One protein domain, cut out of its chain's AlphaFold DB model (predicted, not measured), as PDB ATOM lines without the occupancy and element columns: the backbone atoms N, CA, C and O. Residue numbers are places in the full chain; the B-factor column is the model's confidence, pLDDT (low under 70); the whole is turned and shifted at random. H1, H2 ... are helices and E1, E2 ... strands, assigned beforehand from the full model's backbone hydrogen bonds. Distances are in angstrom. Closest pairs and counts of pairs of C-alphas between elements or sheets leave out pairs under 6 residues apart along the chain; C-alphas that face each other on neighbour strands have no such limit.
ATOM      1  N   TYR A  11      97.239 106.522  76.379       85.94
ATOM      2  CA  TYR A  11      96.643 107.231  75.240       85.94
ATOM      3  C   TYR A  11      97.366 108.551  74.943       85.94
ATOM      4  O   TYR A  11      97.678 108.844  73.788       85.94
ATOM      5  N   ARG A  12      97.676 109.351  75.976       86.44
ATOM      6  CA  ARG A  12      98.456 110.592  75.809       86.44
ATOM      7  C   ARG A  12      99.879 110.301  75.342       86.44
ATOM      8  O   ARG A  12     100.400 111.034  74.506       86.44
ATOM      9  N   TYR A  13     100.466 109.207  75.820       91.25
ATOM     10  CA  TYR A  13     101.742 108.727  75.301       91.25
ATOM     11  C   TYR A  13     101.661 108.361  73.812       91.25
ATOM     12  O   TYR A  13     102.513 108.788  73.045       91.25
ATOM     13  N   ALA A  14     100.601 107.680  73.369       89.12
ATOM     14  CA  ALA A  14     100.405 107.350  71.955       89.12
ATOM     15  C   ALA A  14     100.267 108.595  71.057       89.12
ATOM     16  O   ALA A  14     100.861 108.665  69.979       89.12
ATOM     17  N   GLN A  15      99.547 109.624  71.521       88.50
ATOM     18  CA  GLN A  15      99.475 110.921  70.834       88.50
ATOM     19  C   GLN A  15     100.851 111.584  70.714       88.50
ATOM     20  O   GLN A  15     101.195 112.137  69.666       88.50
ATOM     21  N   PHE A  16     101.633 111.538  71.792       91.81
ATOM     22  CA  PHE A  16     102.988 112.065  71.811       91.81
ATOM     23  C   PHE A  16     103.907 111.296  70.862       91.81
ATOM     24  O   PHE A  16     104.533 111.943  70.027       91.81
ATOM     25  N   ALA A  17     103.917 109.960  70.926       90.94
ATOM     26  CA  ALA A  17     104.691 109.097  70.038       90.94
ATOM     27  C   ALA A  17     104.404 109.446  68.575       90.94
ATOM     28  O   ALA A  17     105.303 109.857  67.850       90.94
ATOM     29  N   ARG A  18     103.122 109.478  68.184       86.69
ATOM     30  CA  ARG A  18     102.711 109.921  66.844       86.69
ATOM     31  C   ARG A  18     103.255 111.309  66.497       86.69
ATOM     32  O   ARG A  18     103.690 111.518  65.370       86.69
ATOM     33  N   THR A  19     103.200 112.261  67.426       90.06
ATOM     34  CA  THR A  19     103.632 113.644  67.184       90.06
ATOM     35  C   THR A  19     105.131 113.729  66.912       90.06
ATOM     36  O   THR A  19     105.513 114.285  65.886       90.06
ATOM     37  N   VAL A  20     105.968 113.169  67.790       90.88
ATOM     38  CA  VAL A  20     107.433 113.257  67.656       90.88
ATOM     39  C   VAL A  20     107.951 112.473  66.453       90.88
ATOM     40  O   VAL A  20     108.907 112.904  65.824       90.88
ATOM     41  N   SER A  21     107.264 111.403  66.057       84.31
ATOM     42  CA  SER A  21     107.602 110.630  64.858       84.31
ATOM     43  C   SER A  21     107.347 111.354  63.534       84.31
ATOM     44  O   SER A  21     107.967 111.033  62.533       84.31
ATOM     45  N   HIS A  22     106.405 112.303  63.486       83.94
ATOM     46  CA  HIS A  22     106.048 113.002  62.236       83.94
ATOM     47  C   HIS A  22     106.545 114.443  62.187       83.94
ATOM     48  O   HIS A  22     106.437 115.099  61.153       83.94
ATOM     49  N   LYS A  23     107.000 114.976  63.320       89.38
ATOM     50  CA  LYS A  23     107.373 116.378  63.469       89.38
ATOM     51  C   LYS A  23     108.695 116.449  64.213       89.38
ATOM     52  O   LYS A  23     108.720 116.588  65.437       89.38
ATOM     53  N   GLU A  24     109.775 116.375  63.443       90.31
ATOM     54  CA  GLU A  24     111.157 116.344  63.932       90.31
ATOM     55  C   GLU A  24     111.454 117.474  64.925       90.31
ATOM     56  O   GLU A  24     111.985 117.216  66.002       90.31
ATOM     57  N   HIS A  25     110.986 118.695  64.644       93.31
ATOM     58  CA  HIS A  25     111.134 119.836  65.550       93.31
ATOM     59  C   HIS A  25     110.664 119.538  66.986       93.31
ATOM     60  O   HIS A  25     111.323 119.937  67.941       93.31
ATOM     61  N   TYR A  26     109.559 118.803  67.172       94.19
ATOM     62  CA  TYR A  26     109.100 118.439  68.516       94.19
ATOM     63  C   TYR A  26     109.957 117.342  69.148       94.19
ATOM     64  O   TYR A  26     110.207 117.395  70.353       94.19
ATOM     65  N   ALA A  27     110.434 116.375  68.359       93.94
ATOM     66  CA  ALA A  27     111.346 115.335  68.834       93.94
ATOM     67  C   ALA A  27     112.670 115.935  69.340       93.94
ATOM     68  O   ALA A  27     113.179 115.559  70.397       93.94
ATOM     69  N   GLU A  28     113.180 116.947  68.636       94.75
ATOM     70  CA  GLU A  28     114.395 117.676  68.987       94.75
ATOM     71  C   GLU A  28     114.303 118.478  70.292       94.75
ATOM     72  O   GLU A  28     115.340 118.883  70.834       94.75
ATOM     73  N   MET A  29     113.102 118.734  70.816       96.56
ATOM     74  CA  MET A  29     112.907 119.456  72.080       96.56
ATOM     75  C   MET A  29     112.989 118.543  73.305       96.56
ATOM     76  O   MET A  29     113.277 119.031  74.397       96.56
ATOM     77  N   VAL A  30     112.766 117.237  73.146       97.19
ATOM     78  CA  VAL A  30     112.672 116.290  74.266       97.19
ATOM     79  C   VAL A  30     114.049 116.077  74.899       97.19
ATOM     80  O   VAL A  30     115.035 115.809  74.211       97.19
ATOM     81  N   ARG A  31     114.134 116.226  76.224       97.75
ATOM     82  CA  ARG A  31     115.348 115.978  77.026       97.75
ATOM     83  C   ARG A  31     115.118 114.950  78.123       97.75
ATOM     84  O   ARG A  31     116.044 114.222  78.470       97.75
ATOM     85  N   VAL A  32     113.907 114.875  78.660       97.75
ATOM     86  CA  VAL A  32     113.548 113.932  79.719       97.75
ATOM     87  C   VAL A  32     112.361 113.107  79.251       97.75
ATOM     88  O   VAL A  32     111.322 113.667  78.916       97.75
ATOM     89  N   LEU A  33     112.512 111.786  79.241       96.88
ATOM     90  CA  LEU A  33     111.435 110.849  78.950       96.88
ATOM     91  C   LEU A  33     111.110 110.058  80.216       96.88
ATOM     92  O   LEU A  33     111.888 109.200  80.628       96.88
ATOM     93  N   ASP A  34     109.965 110.345  80.826       95.06
ATOM     94  CA  ASP A  34     109.512 109.671  82.042       95.06
ATOM     95  C   ASP A  34     108.219 108.890  81.783       95.06
ATOM     96  O   ASP A  34     107.152 109.458  81.555       95.06
ATOM     97  N   LEU A  35     108.342 107.564  81.799       93.12
ATOM     98  CA  LEU A  35     107.279 106.581  81.602       93.12
ATOM     99  C   LEU A  35     106.862 105.914  82.927       93.12
ATOM    100  O   LEU A  35     106.069 104.974  82.923       93.12
ATOM    101  N   SER A  36     107.368 106.380  84.074       88.88
ATOM    102  CA  SER A  36     107.145 105.714  85.366       88.88
ATOM    103  C   SER A  36     105.732 105.854  85.938       88.88
ATOM    104  O   SER A  36     105.362 105.153  86.891       88.88
ATOM    105  N   TYR A  37     104.933 106.744  85.349       78.56
ATOM    106  CA  TYR A  37     103.553 107.020  85.739       78.56
ATOM    107  C   TYR A  37     102.583 105.908  85.326       78.56
ATOM    108  O   TYR A  37     101.522 105.782  85.928       78.56
ATOM    109  N   PHE A  38     102.932 105.069  84.343       78.25
ATOM    110  CA  PHE A  38     102.033 104.004  83.878       78.25
ATOM    111  C   PHE A  38     101.935 102.833  84.860       78.25
ATOM    112  O   PHE A  38     100.889 102.197  84.945       78.25
ATOM    113  N   GLY A  39     103.003 102.572  85.617       60.81
ATOM    114  CA  GLY A  39     103.052 101.502  86.616       60.81
ATOM    115  C   GLY A  39     102.709 101.937  88.041       60.81
ATOM    116  O   GLY A  39     102.697 101.099  88.938       60.81
ATOM    117  N   ALA A  40     102.460 103.229  88.286       61.94
ATOM    118  CA  ALA A  40     101.904 103.668  89.562       61.94
ATOM    119  C   ALA A  40     100.457 103.162  89.636       61.94
ATOM    120  O   ALA A  40      99.624 103.534  88.807       61.94
ATOM    121  N   GLY A  41     100.173 102.255  90.572       51.06
ATOM    122  CA  GLY A  41      98.833 101.708  90.753       51.06
ATOM    123  C   GLY A  41      97.807 102.836  90.849       51.06
ATOM    124  O   GLY A  41      98.003 103.807  91.571       51.06
ATOM    125  N   ALA A  42      96.692 102.709  90.130       45.84
ATOM    126  CA  ALA A  42      95.571 103.650  90.185       45.84
ATOM    127  C   ALA A  42      94.808 103.618  91.534       45.84
ATOM    128  O   ALA A  42      93.633 103.970  91.590       45.84
ATOM    129  N   GLY A  43      95.447 103.159  92.609       45.56
ATOM    130  CA  GLY A  43      94.876 103.012  93.938       45.56
ATOM    131  C   GLY A  43      95.722 103.778  94.936       45.56
ATOM    132  O   GLY A  43      96.734 103.258  95.370       45.56
ATOM    133  N   GLU A  44      95.326 105.025  95.197       43.31
ATOM    134  CA  GLU A  44      95.259 105.628  96.544       43.31
ATOM    135  C   GLU A  44      94.905 107.116  96.484       43.31
ATOM    136  O   GLU A  44      94.304 107.621  97.423       43.31
ATOM    137  N   HIS A  45      95.149 107.812  95.365       38.38
ATOM    138  CA  HIS A  45      94.929 109.263  95.344       38.38
ATOM    139  C   HIS A  45      93.762 109.805  94.525       38.38
ATOM    140  O   HIS A  45      93.404 110.951  94.773       38.38
ATOM    141  N   TRP A  46      93.131 109.062  93.601       43.16
ATOM    142  CA  TRP A  46      92.271 109.770  92.636       43.16
ATOM    143  C   TRP A  46      90.920 109.190  92.240       43.16
ATOM    144  O   TRP A  46      90.211 109.923  91.574       43.16
ATOM    145  N   GLY A  47      90.495 107.971  92.597       43.91
ATOM    146  CA  GLY A  47      89.126 107.508  92.261       43.91
ATOM    147  C   GLY A  47      88.707 107.701  90.786       43.91
ATOM    148  O   GLY A  47      87.519 107.742  90.477       43.91
ATOM    149  N   LEU A  48      89.675 107.887  89.879       52.31
ATOM    150  CA  LEU A  48      89.423 108.326  88.516       52.31
ATOM    151  C   LEU A  48      88.985 107.118  87.705       52.31
ATOM    152  O   LEU A  48      89.657 106.082  87.689       52.31
ATOM    153  N   GLU A  49      87.866 107.285  87.006       56.94
ATOM    154  CA  GLU A  49      87.353 106.308  86.058       56.94
ATOM    155  C   GLU A  49      88.468 105.823  85.117       56.94
ATOM    156  O   GLU A  49      89.290 106.632  84.661       56.94
ATOM    157  N   PRO A  50      88.527 104.515  84.801       59.59
ATOM    158  CA  PRO A  50      89.497 103.982  83.859       59.59
ATOM    159  C   PRO A  50      89.489 104.804  82.568       59.59
ATOM    160  O   PRO A  50      88.465 104.920  81.906       59.59
ATOM    161  N   GLN A  51      90.627 105.395  82.216       67.94
ATOM    162  CA  GLN A  51      90.772 106.193  81.004       67.94
ATOM    163  C   GLN A  51      91.143 105.311  79.801       67.94
ATOM    164  O   GLN A  51      91.722 104.236  79.966       67.94
ATOM    165  N   ALA A  52      90.810 105.766  78.588       73.50
ATOM    166  CA  ALA A  52      91.255 105.133  77.343       73.50
ATOM    167  C   ALA A  52      92.795 104.970  77.302       73.50
ATOM    168  O   ALA A  52      93.527 105.859  77.738       73.50
ATOM    169  N   GLY A  53      93.293 103.840  76.792       80.38
ATOM    170  CA  GLY A  53      94.722 103.529  76.720       80.38
ATOM    171  C   GLY A  53      95.291 103.608  75.301       80.38
ATOM    172  O   GLY A  53      94.658 104.117  74.374       80.38
ATOM    173  N   TRP A  54      96.501 103.074  75.114       82.88
ATOM    174  CA  TRP A  54      97.149 102.973  73.798       82.88
ATOM    175  C   TRP A  54      96.260 102.260  72.764       82.88
ATOM    176  O   TRP A  54      96.115 102.717  71.630       82.88
ATOM    177  N   ARG A  55      95.603 101.164  73.167       77.56
ATOM    178  CA  ARG A  55      94.712 100.366  72.303       77.56
ATOM    179  C   ARG A  55      93.538 101.204  71.779       77.56
ATOM    180  O   ARG A  55      93.235 101.176  70.589       77.56
ATOM    181  N   GLU A  56      92.936 102.038  72.624       78.12
ATOM    182  CA  GLU A  56      91.879 102.974  72.237       78.12
ATOM    183  C   GLU A  56      92.375 104.076  71.310       78.12
ATOM    184  O   GLU A  56      91.632 104.478  70.415       78.12
ATOM    185  N   PHE A  57      93.598 104.582  71.507       78.25
ATOM    186  CA  PHE A  57      94.189 105.537  70.569       78.25
ATOM    187  C   PHE A  57      94.248 104.929  69.172       78.25
ATOM    188  O   PHE A  57      93.768 105.545  68.219       78.25
ATOM    189  N   LYS A  58      94.707 103.680  69.056       73.88
ATOM    190  CA  LYS A  58      94.758 102.966  67.777       73.88
ATOM    191  C   LYS A  58      93.380 102.787  67.150       73.88
ATOM    192  O   LYS A  58      93.191 103.163  65.993       73.88
ATOM    193  N   CYS A  59      92.403 102.319  67.926       69.12
ATOM    194  CA  CYS A  59      91.026 102.153  67.457       69.12
ATOM    195  C   CYS A  59      90.318 103.468  67.099       69.12
ATOM    196  O   CYS A  59      89.321 103.425  66.395       69.12
ATOM    197  N   ARG A  60      90.755 104.631  67.591       71.62
ATOM    198  CA  ARG A  60      90.092 105.919  67.299       71.62
ATOM    199  C   ARG A  60      90.792 106.727  66.227       71.62
ATOM    200  O   ARG A  60      90.141 107.457  65.491       71.62
ATOM    201  N   TYR A  61      92.116 106.644  66.183       64.12
ATOM    202  CA  TYR A  61      92.926 107.477  65.306       64.12
ATOM    203  C   TYR A  61      93.099 106.856  63.920       64.12
ATOM    204  O   TYR A  61      93.146 107.577  62.929       64.12
ATOM    205  N   HIS A  62      93.154 105.525  63.839       58.69
ATOM    206  CA  HIS A  62      93.292 104.822  62.565       58.69
ATOM    207  C   HIS A  62      91.984 104.208  62.053       58.69
ATOM    208  O   HIS A  62      91.908 103.818  60.894       58.69
ATOM    209  N   ASN A  63      90.954 104.129  62.897       51.44
ATOM    210  CA  ASN A  63      89.652 103.591  62.530       51.44
ATOM    211  C   ASN A  63      88.669 104.751  62.286       51.44
ATOM    212  O   ASN A  63      88.008 105.242  63.195       51.44
ATOM    213  N   THR A  64      88.506 105.130  61.020       43.19
ATOM    214  CA  THR A  64      87.174 105.455  60.477       43.19
ATOM    215  C   THR A  64      86.364 104.182  60.188       43.19
ATOM    216  O   THR A  64      85.306 104.247  59.568       43.19
ATOM    217  N   SER A  65      86.857 103.010  60.597       37.53
ATOM    218  CA  SER A  65      86.290 101.723  60.213       37.53
ATOM    219  C   SER A  65      85.054 101.393  61.045       37.53
ATOM    220  O   SER A  65      85.121 101.047  62.224       37.53
ATOM    221  N   TYR A  66      83.919 101.560  60.376       41.56
ATOM    222  CA  TYR A  66      82.692 100.780  60.453       41.56
ATOM    223  C   TYR A  66      82.770  99.530  61.345       41.56
ATOM    224  O   TYR A  66      83.237  98.478  60.926       41.56
ATOM    225  N   VAL A  67      82.205  99.616  62.547       39.53
ATOM    226  CA  VAL A  67      81.658  98.442  63.236       39.53
ATOM    227  C   VAL A  67      80.157  98.690  63.338       39.53
ATOM    228  O   VAL A  67      79.720  99.552  64.099       39.53
ATOM    229  N   GLY A  68      79.376  98.017  62.489       46.19
ATOM    230  CA  GLY A  68      77.910  98.109  62.478       46.19
ATOM    231  C   GLY A  68      77.309  99.367  61.830       46.19
ATOM    232  O   GLY A  68      76.263  99.830  62.271       46.19
ATOM    233  N   GLY A  69      77.957  99.969  60.824       40.84
ATOM    234  CA  GLY A  69      77.355 101.071  60.049       40.84
ATOM    235  C   GLY A  69      77.255 102.430  60.760       40.84
ATOM    236  O   GLY A  69      76.814 103.403  60.151       40.84
ATOM    237  N   ARG A  70      77.688 102.552  62.023       40.12
ATOM    238  CA  ARG A  70      77.673 103.823  62.764       40.12
ATOM    239  C   ARG A  70      79.035 104.512  62.707       40.12
ATOM    240  O   ARG A  70      80.031 103.991  63.203       40.12
ATOM    241  N   LYS A  71      79.063 105.720  62.134       40.09
ATOM    242  CA  LYS A  71      80.206 106.637  62.241       40.09
ATOM    243  C   LYS A  71      80.362 107.031  63.712       40.09
ATOM    244  O   LYS A  71      79.518 107.747  64.243       40.09
ATOM    245  N   TYR A  72      81.433 106.594  64.371       45.53
ATOM    246  CA  TYR A  72      81.821 107.218  65.633       45.53
ATOM    247  C   TYR A  72      82.310 108.629  65.308       45.53
ATOM    248  O   TYR A  72      83.231 108.803  64.509       45.53
ATOM    249  N   ALA A  73      81.635 109.638  65.860       45.41
ATOM    250  CA  ALA A  73      81.996 111.033  65.658       45.41
ATOM    251  C   ALA A  73      83.486 111.242  65.973       45.41
ATOM    252  O   ALA A  73      83.995 110.706  66.963       45.41
ATOM    253  N   ARG A  74      84.183 112.026  65.136       45.66
ATOM    254  CA  ARG A  74      85.523 112.536  65.455       45.66
ATOM    255  C   ARG A  74      85.456 113.146  66.853       45.66
ATOM    256  O   ARG A  74      84.718 114.106  67.061       45.66
ATOM    257  N   ALA A  75      86.172 112.553  67.805       45.12
ATOM    258  CA  ALA A  75      86.181 113.038  69.176       45.12
ATOM    259  C   ALA A  75      86.649 114.500  69.185       45.12
ATOM    260  O   ALA A  75      87.690 114.822  68.607       45.12
ATOM    261  N   GLN A  76      85.855 115.377  69.804       41.47
ATOM    262  CA  GLN A  76      86.241 116.768  70.016       41.47
ATOM    263  C   GLN A  76      87.552 116.849  70.813       41.47
ATOM    264  O   GLN A  76      87.856 116.005  71.653       41.47
ATOM    265  N   VAL A  77      88.351 117.863  70.487       45.28
ATOM    266  CA  VAL A  77      89.818 117.863  70.600       45.28
ATOM    267  C   VAL A  77      90.357 118.158  72.014       45.28
ATOM    268  O   VAL A  77      91.570 118.188  72.197       45.28
ATOM    269  N   SER A  78      89.537 118.328  73.054       48.12
ATOM    270  CA  SER A  78      90.043 118.833  74.349       48.12
ATOM    271  C   SER A  78      90.001 117.858  75.533       48.12
ATOM    272  O   SER A  78      90.890 117.922  76.384       48.12
ATOM    273  N   SER A  79      89.065 116.908  75.600       60.31
ATOM    274  CA  SER A  79      88.923 116.003  76.754       60.31
ATOM    275  C   SER A  79      89.497 114.605  76.494       60.31
ATOM    276  O   SER A  79      89.454 114.080  75.381       60.31
ATOM    277  N   HIS A  80      90.087 113.990  77.529       62.19
ATOM    278  CA  HIS A  80      90.538 112.600  77.441       62.19
ATOM    279  C   HIS A  80      89.331 111.708  77.113       62.19
ATOM    280  O   HIS A  80      88.337 111.763  77.838       62.19
ATOM    281  N   PRO A  81      89.379 110.874  76.061       70.56
ATOM    282  CA  PRO A  81      88.217 110.081  75.694       70.56
ATOM    283  C   PRO A  81      87.854 109.057  76.776       70.56
ATOM    284  O   PRO A  81      88.739 108.413  77.350       70.56
ATOM    285  N   ALA A  82      86.550 108.866  76.995       70.56
ATOM    286  CA  ALA A  82      86.019 107.747  77.775       70.56
ATOM    287  C   ALA A  82      86.339 106.407  77.078       70.56
ATOM    288  O   ALA A  82      86.387 106.392  75.846       70.56
ATOM    289  N   PRO A  83      86.547 105.287  77.792       71.25
ATOM    290  CA  PRO A  83      86.838 103.983  77.187       71.25
ATOM    291  C   PRO A  83      85.753 103.496  76.221       71.25
ATOM    292  O   PRO A  83      84.575 103.811  76.376       71.25
ATOM    293  N   SER A  84      86.142 102.692  75.228       72.94
ATOM    294  CA  SER A  84      85.172 102.017  74.355       72.94
ATOM    295  C   SER A  84      84.563 100.798  75.064       72.94
ATOM    296  O   SER A  84      85.311 100.055  75.704       72.94
ATOM    297  N   PRO A  85      83.258 100.506  74.889       74.69
ATOM    298  CA  PRO A  85      82.668  99.246  75.343       74.69
ATOM    299  C   PRO A  85      83.399  98.004  74.806       74.69
ATOM    300  O   PRO A  85      83.524  97.018  75.527       74.69
ATOM    301  N   LEU A  86      83.953  98.078  73.586       70.75
ATOM    302  CA  LEU A  86      84.677  96.976  72.930       70.75
ATOM    303  C   LEU A  86      85.991  96.601  73.629       70.75
ATOM    304  O   LEU A  86      86.458  95.475  73.510       70.75
ATOM    305  N   LEU A  87      86.594  97.540  74.358       73.62
ATOM    306  CA  LEU A  87      87.882  97.362  75.032       73.62
ATOM    307  C   LEU A  87      87.742  97.432  76.559       73.62
ATOM    308  O   LEU A  87      88.721  97.602  77.283       73.62
ATOM    309  N   LYS A  88      86.521  97.241  77.082       73.12
ATOM    310  CA  LYS A  88      86.220  97.318  78.520       73.12
ATOM    311  C   LYS A  88      87.107  96.393  79.369       73.12
ATOM    312  O   LYS A  88      87.454  96.768  80.488       73.12
ATOM    313  N   GLY A  89      87.510  95.235  78.839       71.38
ATOM    314  CA  GLY A  89      88.436  94.304  79.500       71.38
ATOM    315  C   GLY A  89      89.866  94.843  79.662       71.38
ATOM    316  O   GLY A  89      90.546  94.498  80.621       71.38
ATOM    317  N   PHE A  90      90.293  95.761  78.793       71.88
ATOM    318  CA  PHE A  90      91.655  96.307  78.757       71.88
ATOM    319  C   PHE A  90      91.782  97.684  79.423       71.88
ATOM    320  O   PHE A  90      92.875  98.229  79.517       71.88
ATOM    321  N   ARG A  91      90.692  98.245  79.961       68.19
ATOM    322  CA  ARG A  91      90.648  99.607  80.536       68.19
ATOM    323  C   ARG A  91      91.631  99.871  81.687       68.19
ATOM    324  O   ARG A  91      91.938 101.026  81.980       68.19
ATOM    325  N   ARG A  92      92.080  98.818  82.381       71.75
ATOM    326  CA  ARG A  92      93.074  98.883  83.471       71.75
ATOM    327  C   ARG A  92      94.484  98.517  83.016       71.75
ATOM    328  O   ARG A  92      95.414  98.681  83.794       71.75
ATOM    329  N   MET A  93      94.644  98.047  81.781       76.38
ATOM    330  CA  MET A  93      95.954  97.767  81.215       76.38
ATOM    331  C   MET A  93      96.680  99.100  80.999       76.38
ATOM    332  O   MET A  93      96.104 100.085  80.519       76.38
ATOM    333  N   ARG A  94      97.924  99.159  81.463       81.38
ATOM    334  CA  ARG A  94      98.810 100.329  81.364       81.38
ATOM    335  C   ARG A  94     100.117  99.956  80.664       81.38
ATOM    336  O   ARG A  94     101.116 100.652  80.798       81.38
ATOM    337  N   ASP A  95     100.080  98.855  79.925       86.25
ATOM    338  CA  ASP A  95     101.159  98.378  79.083       86.25
ATOM    339  C   ASP A  95     101.383  99.331  77.900       86.25
ATOM    340  O   ASP A  95     100.461  99.986  77.401       86.25
ATOM    341  N   ILE A  96     102.632  99.418  77.454       90.44
ATOM    342  CA  ILE A  96     103.004 100.129  76.230       90.44
ATOM    343  C   ILE A  96     103.675  99.129  75.288       90.44
ATOM    344  O   ILE A  96     104.569  98.405  75.734       90.44
ATOM    345  N   PRO A  97     103.279  99.071  74.003       92.69
ATOM    346  CA  PRO A  97     103.961  98.234  73.024       92.69
ATOM    347  C   PRO A  97     105.441  98.580  72.904       92.69
ATOM    348  O   PRO A  97     105.808  99.757  72.863       92.69
ATOM    349  N   VAL A  98     106.284  97.550  72.807       94.56
ATOM    350  CA  VAL A  98     107.739  97.716  72.676       94.56
ATOM    351  C   VAL A  98     108.100  98.643  71.511       94.56
ATOM    352  O   VAL A  98     108.907  99.552  71.694       94.56
ATOM    353  N   GLY A  99     107.464  98.483  70.346       92.06
ATOM    354  CA  GLY A  99     107.706  99.328  69.177       92.06
ATOM    355  C   GLY A  99     107.331 100.789  69.413       92.06
ATOM    356  O   GLY A  99     108.102 101.669  69.052       92.06
ATOM    357  N   GLY A 100     106.243 101.066  70.139       91.12
ATOM    358  CA  GLY A 100     105.876 102.433  70.528       91.12
ATOM    359  C   GLY A 100     106.957 103.131  71.367       91.12
ATOM    360  O   GLY A 100     107.225 104.319  71.177       91.12
ATOM    361  N   ILE A 101     107.629 102.382  72.250       94.81
ATOM    362  CA  ILE A 101     108.773 102.879  73.032       94.81
ATOM    363  C   ILE A 101     109.984 103.098  72.126       94.81
ATOM    364  O   ILE A 101     110.577 104.181  72.135       94.81
ATOM    365  N   CYS A 102     110.338 102.089  71.327       94.19
ATOM    366  CA  CYS A 102     111.456 102.146  70.389       94.19
ATOM    367  C   CYS A 102     111.320 103.315  69.410       94.19
ATOM    368  O   CYS A 102     112.295 104.015  69.159       94.19
ATOM    369  N   HIS A 103     110.113 103.596  68.925       90.75
ATOM    370  CA  HIS A 103     109.848 104.699  68.013       90.75
ATOM    371  C   HIS A 103     110.155 106.060  68.654       90.75
ATOM    372  O   HIS A 103     110.863 106.879  68.068       90.75
ATOM    373  N   VAL A 104     109.702 106.293  69.891       94.00
ATOM    374  CA  VAL A 104     110.000 107.538  70.617       94.00
ATOM    375  C   VAL A 104     111.500 107.697  70.855       94.00
ATOM    376  O   VAL A 104     112.040 108.774  70.606       94.00
ATOM    377  N   LEU A 105     112.180 106.642  71.310       95.44
ATOM    378  CA  LEU A 105     113.637 106.646  71.502       95.44
ATOM    379  C   LEU A 105     114.385 106.839  70.168       95.44
ATOM    380  O   LEU A 105     115.437 107.474  70.107       95.44
ATOM    381  N   GLY A 106     113.818 106.313  69.083       92.81
ATOM    382  CA  GLY A 106     114.271 106.484  67.711       92.81
ATOM    383  C   GLY A 106     114.225 107.941  67.265       92.81
ATOM    384  O   GLY A 106     115.243 108.450  66.804       92.81
ATOM    385  N   ALA A 107     113.094 108.612  67.462       92.62
ATOM    386  CA  ALA A 107     112.886 109.998  67.047       92.62
ATOM    387  C   ALA A 107     113.605 111.013  67.956       92.62
ATOM    388  O   ALA A 107     114.204 111.978  67.490       92.62
ATOM    389  N   CYS A 108     113.579 110.809  69.275       95.69
ATOM    390  CA  CYS A 108     114.012 111.807  70.255       95.69
ATOM    391  C   CYS A 108     115.501 111.664  70.625       95.69
ATOM    392  O   CYS A 108     115.848 111.329  71.757       95.69
ATOM    393  N   LYS A 109     116.414 111.955  69.690       94.88
ATOM    394  CA  LYS A 109     117.869 111.747  69.883       94.88
ATOM    395  C   LYS A 109     118.525 112.604  70.966       94.88
ATOM    396  O   LYS A 109     119.616 112.284  71.427       94.88
ATOM    397  N   ARG A 110     117.879 113.692  71.386       97.00
ATOM    398  CA  ARG A 110     118.413 114.610  72.401       97.00
ATOM    399  C   ARG A 110     118.006 114.252  73.837       97.00
ATOM    400  O   ARG A 110     118.253 115.046  74.744       97.00
ATOM    401  N   ILE A 111     117.408 113.080  74.067       98.06
ATOM    402  CA  ILE A 111     117.101 112.592  75.416       98.06
ATOM    403  C   ILE A 111     118.386 112.472  76.247       98.06
ATOM    404  O   ILE A 111     119.376 111.886  75.819       98.06
ATOM    405  N   ARG A 112     118.322 113.009  77.466       98.31
ATOM    406  CA  ARG A 112     119.369 112.970  78.492       98.31
ATOM    407  C   ARG A 112     118.973 112.131  79.694       98.31
ATOM    408  O   ARG A 112     119.821 111.511  80.320       98.31
ATOM    409  N   LYS A 113     117.686 112.097  80.036       98.56
ATOM    410  CA  LYS A 113     117.198 111.340  81.191       98.56
ATOM    411  C   LYS A 113     116.050 110.442  80.784       98.56
ATOM    412  O   LYS A 113     115.091 110.914  80.172       98.56
ATOM    413  N   ILE A 114     116.145 109.172  81.152       98.00
ATOM    414  CA  ILE A 114     115.088 108.185  80.946       98.00
ATOM    415  C   ILE A 114     114.636 107.661  82.298       98.00
ATOM    416  O   ILE A 114     115.462 107.281  83.124       98.00
ATOM    417  N   ASN A 115     113.324 107.595  82.497       97.56
ATOM    418  CA  ASN A 115     112.718 106.890  83.611       97.56
ATOM    419  C   ASN A 115     111.683 105.883  83.089       97.56
ATOM    420  O   ASN A 115     110.640 106.266  82.574       97.56
ATOM    421  N   ILE A 116     111.979 104.595  83.219       96.12
ATOM    422  CA  ILE A 116     111.137 103.457  82.807       96.12
ATOM    423  C   ILE A 116     110.732 102.600  84.015       96.12
ATOM    424  O   ILE A 116     110.464 101.407  83.894       96.12
ATOM    425  N   SER A 117     110.713 103.198  85.208       94.44
ATOM    426  CA  SER A 117     110.368 102.485  86.440       94.44
ATOM    427  C   SER A 117     108.947 101.917  86.387       94.44
ATOM    428  O   SER A 117     108.027 102.614  85.965       94.44
ATOM    429  N   ARG A 118     108.742 100.677  86.854       91.38
ATOM    430  CA  ARG A 118     107.440  99.974  86.852       91.38
ATOM    431  C   ARG A 118     106.792  99.829  85.468       91.38
ATOM    432  O   ARG A 118     105.588  99.591  85.375       91.38
ATOM    433  N   LEU A 119     107.551  99.999  84.386       91.81
ATOM    434  CA  LEU A 119     106.998  99.974  83.037       91.81
ATOM    435  C   LEU A 119     106.595  98.552  82.633       91.81
ATOM    436  O   LEU A 119     107.441  97.662  82.526       91.81
ATOM    437  N   GLN A 120     105.305  98.364  82.357       90.12
ATOM    438  CA  GLN A 120     104.767  97.139  81.773       90.12
ATOM    439  C   GLN A 120     104.864  97.202  80.246       90.12
ATOM    440  O   GLN A 120     104.493  98.205  79.632       90.12
ATOM    441  N   LEU A 121     105.353  96.126  79.633       92.50
ATOM    442  CA  LEU A 121     105.512  96.031  78.185       92.50
ATOM    443  C   LEU A 121     104.360  95.234  77.576       92.50
ATOM    444  O   LEU A 121     103.995  94.177  78.088       92.50
ATOM    445  N   ALA A 122     103.824  95.730  76.464       90.88
ATOM    446  CA  ALA A 122     102.945  94.965  75.593       90.88
ATOM    447  C   ALA A 122     103.772  94.341  74.464       90.88
ATOM    448  O   ALA A 122     104.694  94.979  73.948       90.88
ATOM    449  N   SER A 123     103.412  93.127  74.047       88.31
ATOM    450  CA  SER A 123     104.002  92.502  72.862       88.31
ATOM    451  C   SER A 123     103.795  93.376  71.627       88.31
ATOM    452  O   SER A 123     102.742  93.996  71.458       88.31
ATOM    453  N   ASP A 124     104.798  93.406  70.761       91.56
ATOM    454  CA  ASP A 124     104.769  94.150  69.509       91.56
ATOM    455  C   ASP A 124     105.613  93.429  68.457       91.56
ATOM    456  O   ASP A 124     106.373  92.512  68.779       91.56
ATOM    457  N   PHE A 125     105.477  93.848  67.204       90.56
ATOM    458  CA  PHE A 125     106.187  93.256  66.083       90.56
ATOM    459  C   PHE A 125     106.767  94.341  65.183       90.56
ATOM    460  O   PHE A 125     106.160  95.391  64.972       90.56
ATOM    461  N   LEU A 126     107.939  94.062  64.631       88.94
ATOM    462  CA  LEU A 126     108.529  94.807  63.533       88.94
ATOM    463  C   LEU A 126     108.138  94.120  62.228       88.94
ATOM    464  O   LEU A 126     108.380  92.927  62.063       88.94
ATOM    465  N   LEU A 127     107.571  94.865  61.289       86.00
ATOM    466  CA  LEU A 127     107.338  94.355  59.945       86.00
ATOM    467  C   LEU A 127     108.621  94.500  59.128       86.00
ATOM    468  O   LEU A 127     109.185  95.595  59.024       86.00
ATOM    469  N   ARG A 128     109.089  93.393  58.538       74.50
ATOM    470  CA  ARG A 128     110.073  93.469  57.452       74.50
ATOM    471  C   ARG A 128     109.398  94.176  56.285       74.50
ATOM    472  O   ARG A 128     108.303  93.756  55.945       74.50
ATOM    473  N   PRO A 129     109.989  95.218  55.687       61.97
ATOM    474  CA  PRO A 129     109.347  95.914  54.584       61.97
ATOM    475  C   PRO A 129     109.393  95.063  53.303       61.97
ATOM    476  O   PRO A 129     110.493  94.773  52.832       61.97
ATOM    477  N   PRO A 130     108.249  94.726  52.682       52.97
ATOM    478  CA  PRO A 130     108.154  94.398  51.275       52.97
ATOM    479  C   PRO A 130     107.426  95.579  50.614       52.97
ATOM    480  O   PRO A 130     106.205  95.607  50.545       52.97
ATOM    481  N   GLU A 131     108.156  96.637  50.250       55.38
ATOM    482  CA  GLU A 131     107.601  97.730  49.425       55.38
ATOM    483  C   GLU A 131     106.313  98.402  49.967       55.38
ATOM    484  O   GLU A 131     105.411  98.757  49.209       55.38
ATOM    485  N   TYR A 132     106.188  98.622  51.283       57.78
ATOM    486  CA  TYR A 132     105.032  99.364  51.796       57.78
ATOM    487  C   TYR A 132     105.107 100.849  51.389       57.78
ATOM    488  O   TYR A 132     106.102 101.518  51.692       57.78
ATOM    489  N   PRO A 133     104.059 101.410  50.755       49.38
ATOM    490  CA  PRO A 133     104.100 102.769  50.236       49.38
ATOM    491  C   PRO A 133     104.242 103.802  51.366       49.38
ATOM    492  O   PRO A 133     103.408 103.887  52.267       49.38
ATOM    493  N   ASN A 134     105.296 104.619  51.274       50.66
ATOM    494  CA  ASN A 134     105.450 105.930  51.919       50.66
ATOM    495  C   ASN A 134     105.196 106.010  53.440       50.66
ATOM    496  O   ASN A 134     104.610 106.982  53.922       50.66
ATOM    497  N   SER A 135     105.677 105.046  54.227       48.34
ATOM    498  CA  SER A 135     105.666 105.179  55.693       48.34
ATOM    499  C   SER A 135     107.015 105.670  56.224       48.34
ATOM    500  O   SER A 135     107.901 104.891  56.531       48.34
ATOM    501  N   GLN A 136     107.101 106.999  56.346       50.47
ATOM    502  CA  GLN A 136     108.147 107.808  56.990       50.47
ATOM    503  C   GLN A 136     109.589 107.701  56.439       50.47
ATOM    504  O   GLN A 136     110.095 106.618  56.172       50.47
ATOM    505  N   PRO A 137     110.313 108.831  56.332       44.41
ATOM    506  CA  PRO A 137     111.682 108.862  55.809       44.41
ATOM    507  C   PRO A 137     112.738 108.188  56.711       44.41
ATOM    508  O   PRO A 137     113.896 108.086  56.309       44.41
ATOM    509  N   HIS A 138     112.375 107.694  57.903       49.34
ATOM    510  CA  HIS A 138     113.317 107.121  58.869       49.34
ATOM    511  C   HIS A 138     112.803 105.808  59.492       49.34
ATOM    512  O   HIS A 138     112.049 105.822  60.452       49.34
ATOM    513  N   SER A 139     113.276 104.681  58.949       59.56
ATOM    514  CA  SER A 139     113.564 103.397  59.621       59.56
ATOM    515  C   SER A 139     112.516 102.752  60.561       59.56
ATOM    516  O   SER A 139     112.301 103.224  61.670       59.56
ATOM    517  N   GLN A 140     112.088 101.535  60.187       74.56
ATOM    518  CA  GLN A 140     111.337 100.529  60.969       74.56
ATOM    519  C   GLN A 140     109.820 100.764  61.127       74.56
ATOM    520  O   GLN A 140     109.367 101.799  61.601       74.56
ATOM    521  N   ILE A 141     109.023  99.754  60.745       81.88
ATOM    522  CA  ILE A 141     107.554  99.770  60.822       81.88
ATOM    523  C   ILE A 141     107.111  98.859  61.965       81.88
ATOM    524  O   ILE A 141     107.201  97.636  61.864       81.88
ATOM    525  N   PHE A 142     106.602  99.449  63.042       86.69
ATOM    526  CA  PHE A 142     106.053  98.703  64.172       86.69
ATOM    527  C   PHE A 142     104.559  98.438  63.993       86.69
ATOM    528  O   PHE A 142     103.808  99.322  63.575       86.69
ATOM    529  N   VAL A 143     104.093  97.242  64.359       82.69
ATOM    530  CA  VAL A 143     102.665  96.887  64.296       82.69
ATOM    531  C   VAL A 143     101.828  97.797  65.202       82.69
ATOM    532  O   VAL A 143     100.704  98.179  64.865       82.69
ATOM    533  N   SER A 144     102.389  98.248  66.321       81.62
ATOM    534  CA  SER A 144     101.758  99.271  67.153       81.62
ATOM    535  C   SER A 144     101.550 100.619  66.454       81.62
ATOM    536  O   SER A 144     100.704 101.385  66.910       81.62
ATOM    537  N   ASP A 145     102.189 100.893  65.314       76.81
ATOM    538  CA  ASP A 145     102.110 102.158  64.571       76.81
ATOM    539  C   ASP A 145     101.326 102.079  63.254       76.81
ATOM    540  O   ASP A 145     100.867 103.114  62.758       76.81
ATOM    541  N   ILE A 146     101.023 100.879  62.753       76.00
ATOM    542  CA  ILE A 146     100.261 100.713  61.504       76.00
ATOM    543  C   ILE A 146      98.746 100.918  61.690       76.00
ATOM    544  O   ILE A 146      98.202 100.661  62.772       76.00
ATOM    545  N   PRO A 147      98.026 101.403  60.664       70.88
ATOM    546  CA  PRO A 147      96.566 101.423  60.668       70.88
ATOM    547  C   PRO A 147      95.962 100.004  60.652       70.88
ATOM    548  O   PRO A 147      96.534  99.130  60.010       70.88
ATOM    549  N   PRO A 148      94.769  99.766  61.238       67.38
ATOM    550  CA  PRO A 148      94.061  98.485  61.131       67.38
ATOM    551  C   PRO A 148      93.713  98.071  59.698       67.38
ATOM    552  O   PRO A 148      93.462  96.899  59.452       67.38
ATOM    553  N   SER A 149      93.664  99.023  58.760       68.38
ATOM    554  CA  SER A 149      93.447  98.739  57.339       68.38
ATOM    555  C   SER A 149      94.652  98.078  56.669       68.38
ATOM    556  O   SER A 149      94.517  97.576  55.558       68.38
ATOM    557  N   TRP A 150      95.829  98.117  57.297       73.94
ATOM    558  CA  TRP A 150      96.984  97.365  56.830       73.94
ATOM    559  C   TRP A 150      96.908  95.931  57.326       73.94
ATOM    560  O   TRP A 150      96.872  95.664  58.527       73.94
ATOM    561  N   THR A 151      96.928  95.014  56.371       76.25
ATOM    562  CA  THR A 151      97.038  93.581  56.602       76.25
ATOM    563  C   THR A 151      98.475  93.142  56.352       76.25
ATOM    564  O   THR A 151      99.097  93.599  55.397       76.25
ATOM    565  N   TRP A 152      98.980  92.247  57.192       76.69
ATOM    566  CA  TRP A 152     100.312  91.651  57.089       76.69
ATOM    567  C   TRP A 152     100.216  90.163  57.423       76.69
ATOM    568  O   TRP A 152      99.314  89.734  58.151       76.69
ATOM    569  N   GLN A 153     101.126  89.370  56.873       80.50
ATOM    570  CA  GLN A 153     101.250  87.953  57.183       80.50
ATOM    571  C   GLN A 153     102.173  87.752  58.383       80.50
ATOM    572  O   GLN A 153     103.160  88.462  58.551       80.50
ATOM    573  N   TYR A 154     101.906  86.738  59.206       77.81
ATOM    574  CA  TYR A 154     102.744  86.455  60.378       77.81
ATOM    575  C   TYR A 154     104.220  86.192  60.016       77.81
ATOM    576  O   TYR A 154     105.114  86.542  60.777       77.81
ATOM    577  N   SER A 155     104.483  85.646  58.825       83.81
ATOM    578  CA  SER A 155     105.827  85.447  58.262       83.81
ATOM    579  C   SER A 155     106.605  86.752  58.021       83.81
ATOM    580  O   SER A 155     107.838  86.742  58.013       83.81
ATOM    581  N   GLU A 156     105.905  87.875  57.850       83.50
ATOM    582  CA  GLU A 156     106.472  89.213  57.628       83.50
ATOM    583  C   GLU A 156     106.819  89.918  58.949       83.50
ATOM    584  O   GLU A 156     107.572  90.896  58.963       83.50
ATOM    585  N   ALA A 157     106.295  89.410  60.069       87.62
ATOM    586  CA  ALA A 157     106.429  90.000  61.388       87.62
ATOM    587  C   ALA A 157     107.578  89.370  62.185       87.62
ATOM    588  O   ALA A 157     107.694  88.154  62.326       87.62
ATOM    589  N   ILE A 158     108.419  90.223  62.757       89.56
ATOM    590  CA  ILE A 158     109.481  89.846  63.686       89.56
ATOM    591  C   ILE A 158     109.031  90.255  65.093       89.56
ATOM    592  O   ILE A 158     108.739  91.436  65.301       89.56
ATOM    593  N   PRO A 159     108.954  89.328  66.063       91.62
ATOM    594  CA  PRO A 159     108.579  89.674  67.429       91.62
ATOM    595  C   PRO A 159     109.614  90.607  68.062       91.62
ATOM    596  O   PRO A 159     110.820  90.420  67.907       91.62
ATOM    597  N   LEU A 160     109.130  91.610  68.798       93.19
ATOM    598  CA  LEU A 160     109.967  92.552  69.531       93.19
ATOM    599  C   LEU A 160     110.057  92.184  71.006       93.19
ATOM    600  O   LEU A 160     109.062  91.853  71.653       93.19
ATOM    601  N   TYR A 161     111.261  92.334  71.548       94.38
ATOM    602  CA  TYR A 161     111.572  92.065  72.945       94.38
ATOM    603  C   TYR A 161     112.187  93.292  73.611       94.38
ATOM    604  O   TYR A 161     112.593  94.252  72.956       94.38
ATOM    605  N   ALA A 162     112.294  93.251  74.938       95.00
ATOM    606  CA  ALA A 162     112.847  94.354  75.718       95.00
ATOM    607  C   ALA A 162     114.302  94.707  75.341       95.00
ATOM    608  O   ALA A 162     114.742  95.832  75.570       95.00
ATOM    609  N   ASP A 163     115.036  93.779  74.725       95.56
ATOM    610  CA  ASP A 163     116.374  94.011  74.172       95.56
ATOM    611  C   ASP A 163     116.397  95.114  73.112       95.56
ATOM    612  O   ASP A 163     117.389  95.833  73.004       95.56
ATOM    613  N   GLU A 164     115.293  95.320  72.392       95.19
ATOM    614  CA  GLU A 164     115.179  96.416  71.432       95.19
ATOM    615  C   GLU A 164     115.107  97.770  72.125       95.19
ATOM    616  O   GLU A 164     115.759  98.718  71.693       95.19
ATOM    617  N   ILE A 165     114.427  97.853  73.271       96.88
ATOM    618  CA  ILE A 165     114.433  99.069  74.093       96.88
ATOM    619  C   ILE A 165     115.874  99.395  74.501       96.88
ATOM    620  O   ILE A 165     116.304 100.535  74.344       96.88
ATOM    621  N   ILE A 166     116.645  98.397  74.949       97.75
ATOM    622  CA  ILE A 166     118.067  98.575  75.285       97.75
ATOM    623  C   ILE A 166     118.860  99.048  74.060       97.75
ATOM    624  O   ILE A 166     119.575 100.045  74.151       97.75
ATOM    625  N   SER A 167     118.684  98.409  72.899       96.31
ATOM    626  CA  SER A 167     119.335  98.805  71.641       96.31
ATOM    627  C   SER A 167     119.032 100.253  71.247       96.31
ATOM    628  O   SER A 167     119.901 100.946  70.723       96.31
ATOM    629  N   TYR A 168     117.812 100.734  71.487       96.19
ATOM    630  CA  TYR A 168     117.424 102.113  71.205       96.19
ATOM    631  C   TYR A 168     117.941 103.111  72.246       96.19
ATOM    632  O   TYR A 168     118.353 104.206  71.865       96.19
ATOM    633  N   ILE A 169     117.984 102.736  73.528       97.62
ATOM    634  CA  ILE A 169     118.603 103.543  74.592       97.62
ATOM    635  C   ILE A 169     120.094 103.760  74.299       97.62
ATOM    636  O   ILE A 169     120.579 104.882  74.411       97.62
ATOM    637  N   LEU A 170     120.804 102.716  73.864       97.25
ATOM    638  CA  LEU A 170     122.229 102.779  73.516       97.25
ATOM    639  C   LEU A 170     122.533 103.734  72.350       97.25
ATOM    640  O   LEU A 170     123.639 104.255  72.251       97.25
ATOM    641  N   LYS A 171     121.548 104.018  71.490       95.56
ATOM    642  CA  LYS A 171     121.674 104.961  70.365       95.56
ATOM    643  C   LYS A 171     121.475 106.429  70.768       95.56
ATOM    644  O   LYS A 171     121.400 107.282  69.884       95.56
ATOM    645  N   LEU A 172     121.320 106.741  72.058       96.75
ATOM    646  CA  LEU A 172     121.114 108.107  72.543       96.75
ATOM    647  C   LEU A 172     122.453 108.759  72.928       96.75
ATOM    648  O   LEU A 172     122.997 108.444  73.987       96.75
ATOM    649  N   PRO A 173     122.977 109.701  72.121       95.94
ATOM    650  CA  PRO A 173     124.333 110.233  72.293       95.94
ATOM    651  C   PRO A 173     124.515 111.125  73.529       95.94
ATOM    652  O   PRO A 173     125.642 111.382  73.934       95.94
ATOM    653  N   TYR A 174     123.423 111.623  74.113       97.25
ATOM    654  CA  TYR A 174     123.461 112.555  75.243       97.25
ATOM    655  C   TYR A 174     122.868 111.965  76.523       97.25
ATOM    656  O   TYR A 174     122.516 112.714  77.429       97.25
ATOM    657  N   LEU A 175     122.691 110.645  76.593       98.44
ATOM    658  CA  LEU A 175     122.065 110.001  77.741       98.44
ATOM    659  C   LEU A 175     122.946 110.147  78.989       98.44
ATOM    660  O   LEU A 175     124.051 109.624  79.035       98.44
ATOM    661  N   GLU A 176     122.439 110.838  80.004       98.44
ATOM    662  CA  GLU A 176     123.123 111.152  81.261       98.44
ATOM    663  C   GLU A 176     122.667 110.243  82.413       98.44
ATOM    664  O   GLU A 176     123.459 109.905  83.299       98.44
TER     665      GLU A 176
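AT A GLANCE: This is residues 11 to 176 of the 245 residues of an uncharacterized protein of Amorphotheca resinae ATCC 22711 (UniProt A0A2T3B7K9). In a domain with little regular structure, helices H1, H5 and H6 stand in a row, with the hairpin E3 and E4 at one end of H5. Of 166 printed residues, 63 are in six named helices and four named strands, mixed in class. The whole is compact, with a radius of gyration of the C-alphas of 16.5 A and spans of 47 by 47 by 30 A.

IN THESE COORDINATES: H1 is residues 11 to 22, from C-alpha (96.643, 107.231, 75.240); H2 24 to 27, E1 32 to 34, H3 54 to 61, H4 85 to 90, H5 98 to 107, E2 113 to 115, E3 124 to 127, E4 157 to 160, H6 162 to 170, to C-alpha (122.229, 102.779, 73.516).

HOW THE PARTS SIT: E3 and E4 are antiparallel, N 126 and O 158 being 2.8 A apart; E1 and E2 are parallel, N 33 and O 113 being 2.9 A apart. H5 touches H6, closest C-alphas Cys 102 and Ile 165, 5.7 A. H5 touches H1 at a steep tilt of 42 degrees.

THE WHOLE: The printed part has no cut; 48 residues have pLDDT under 70.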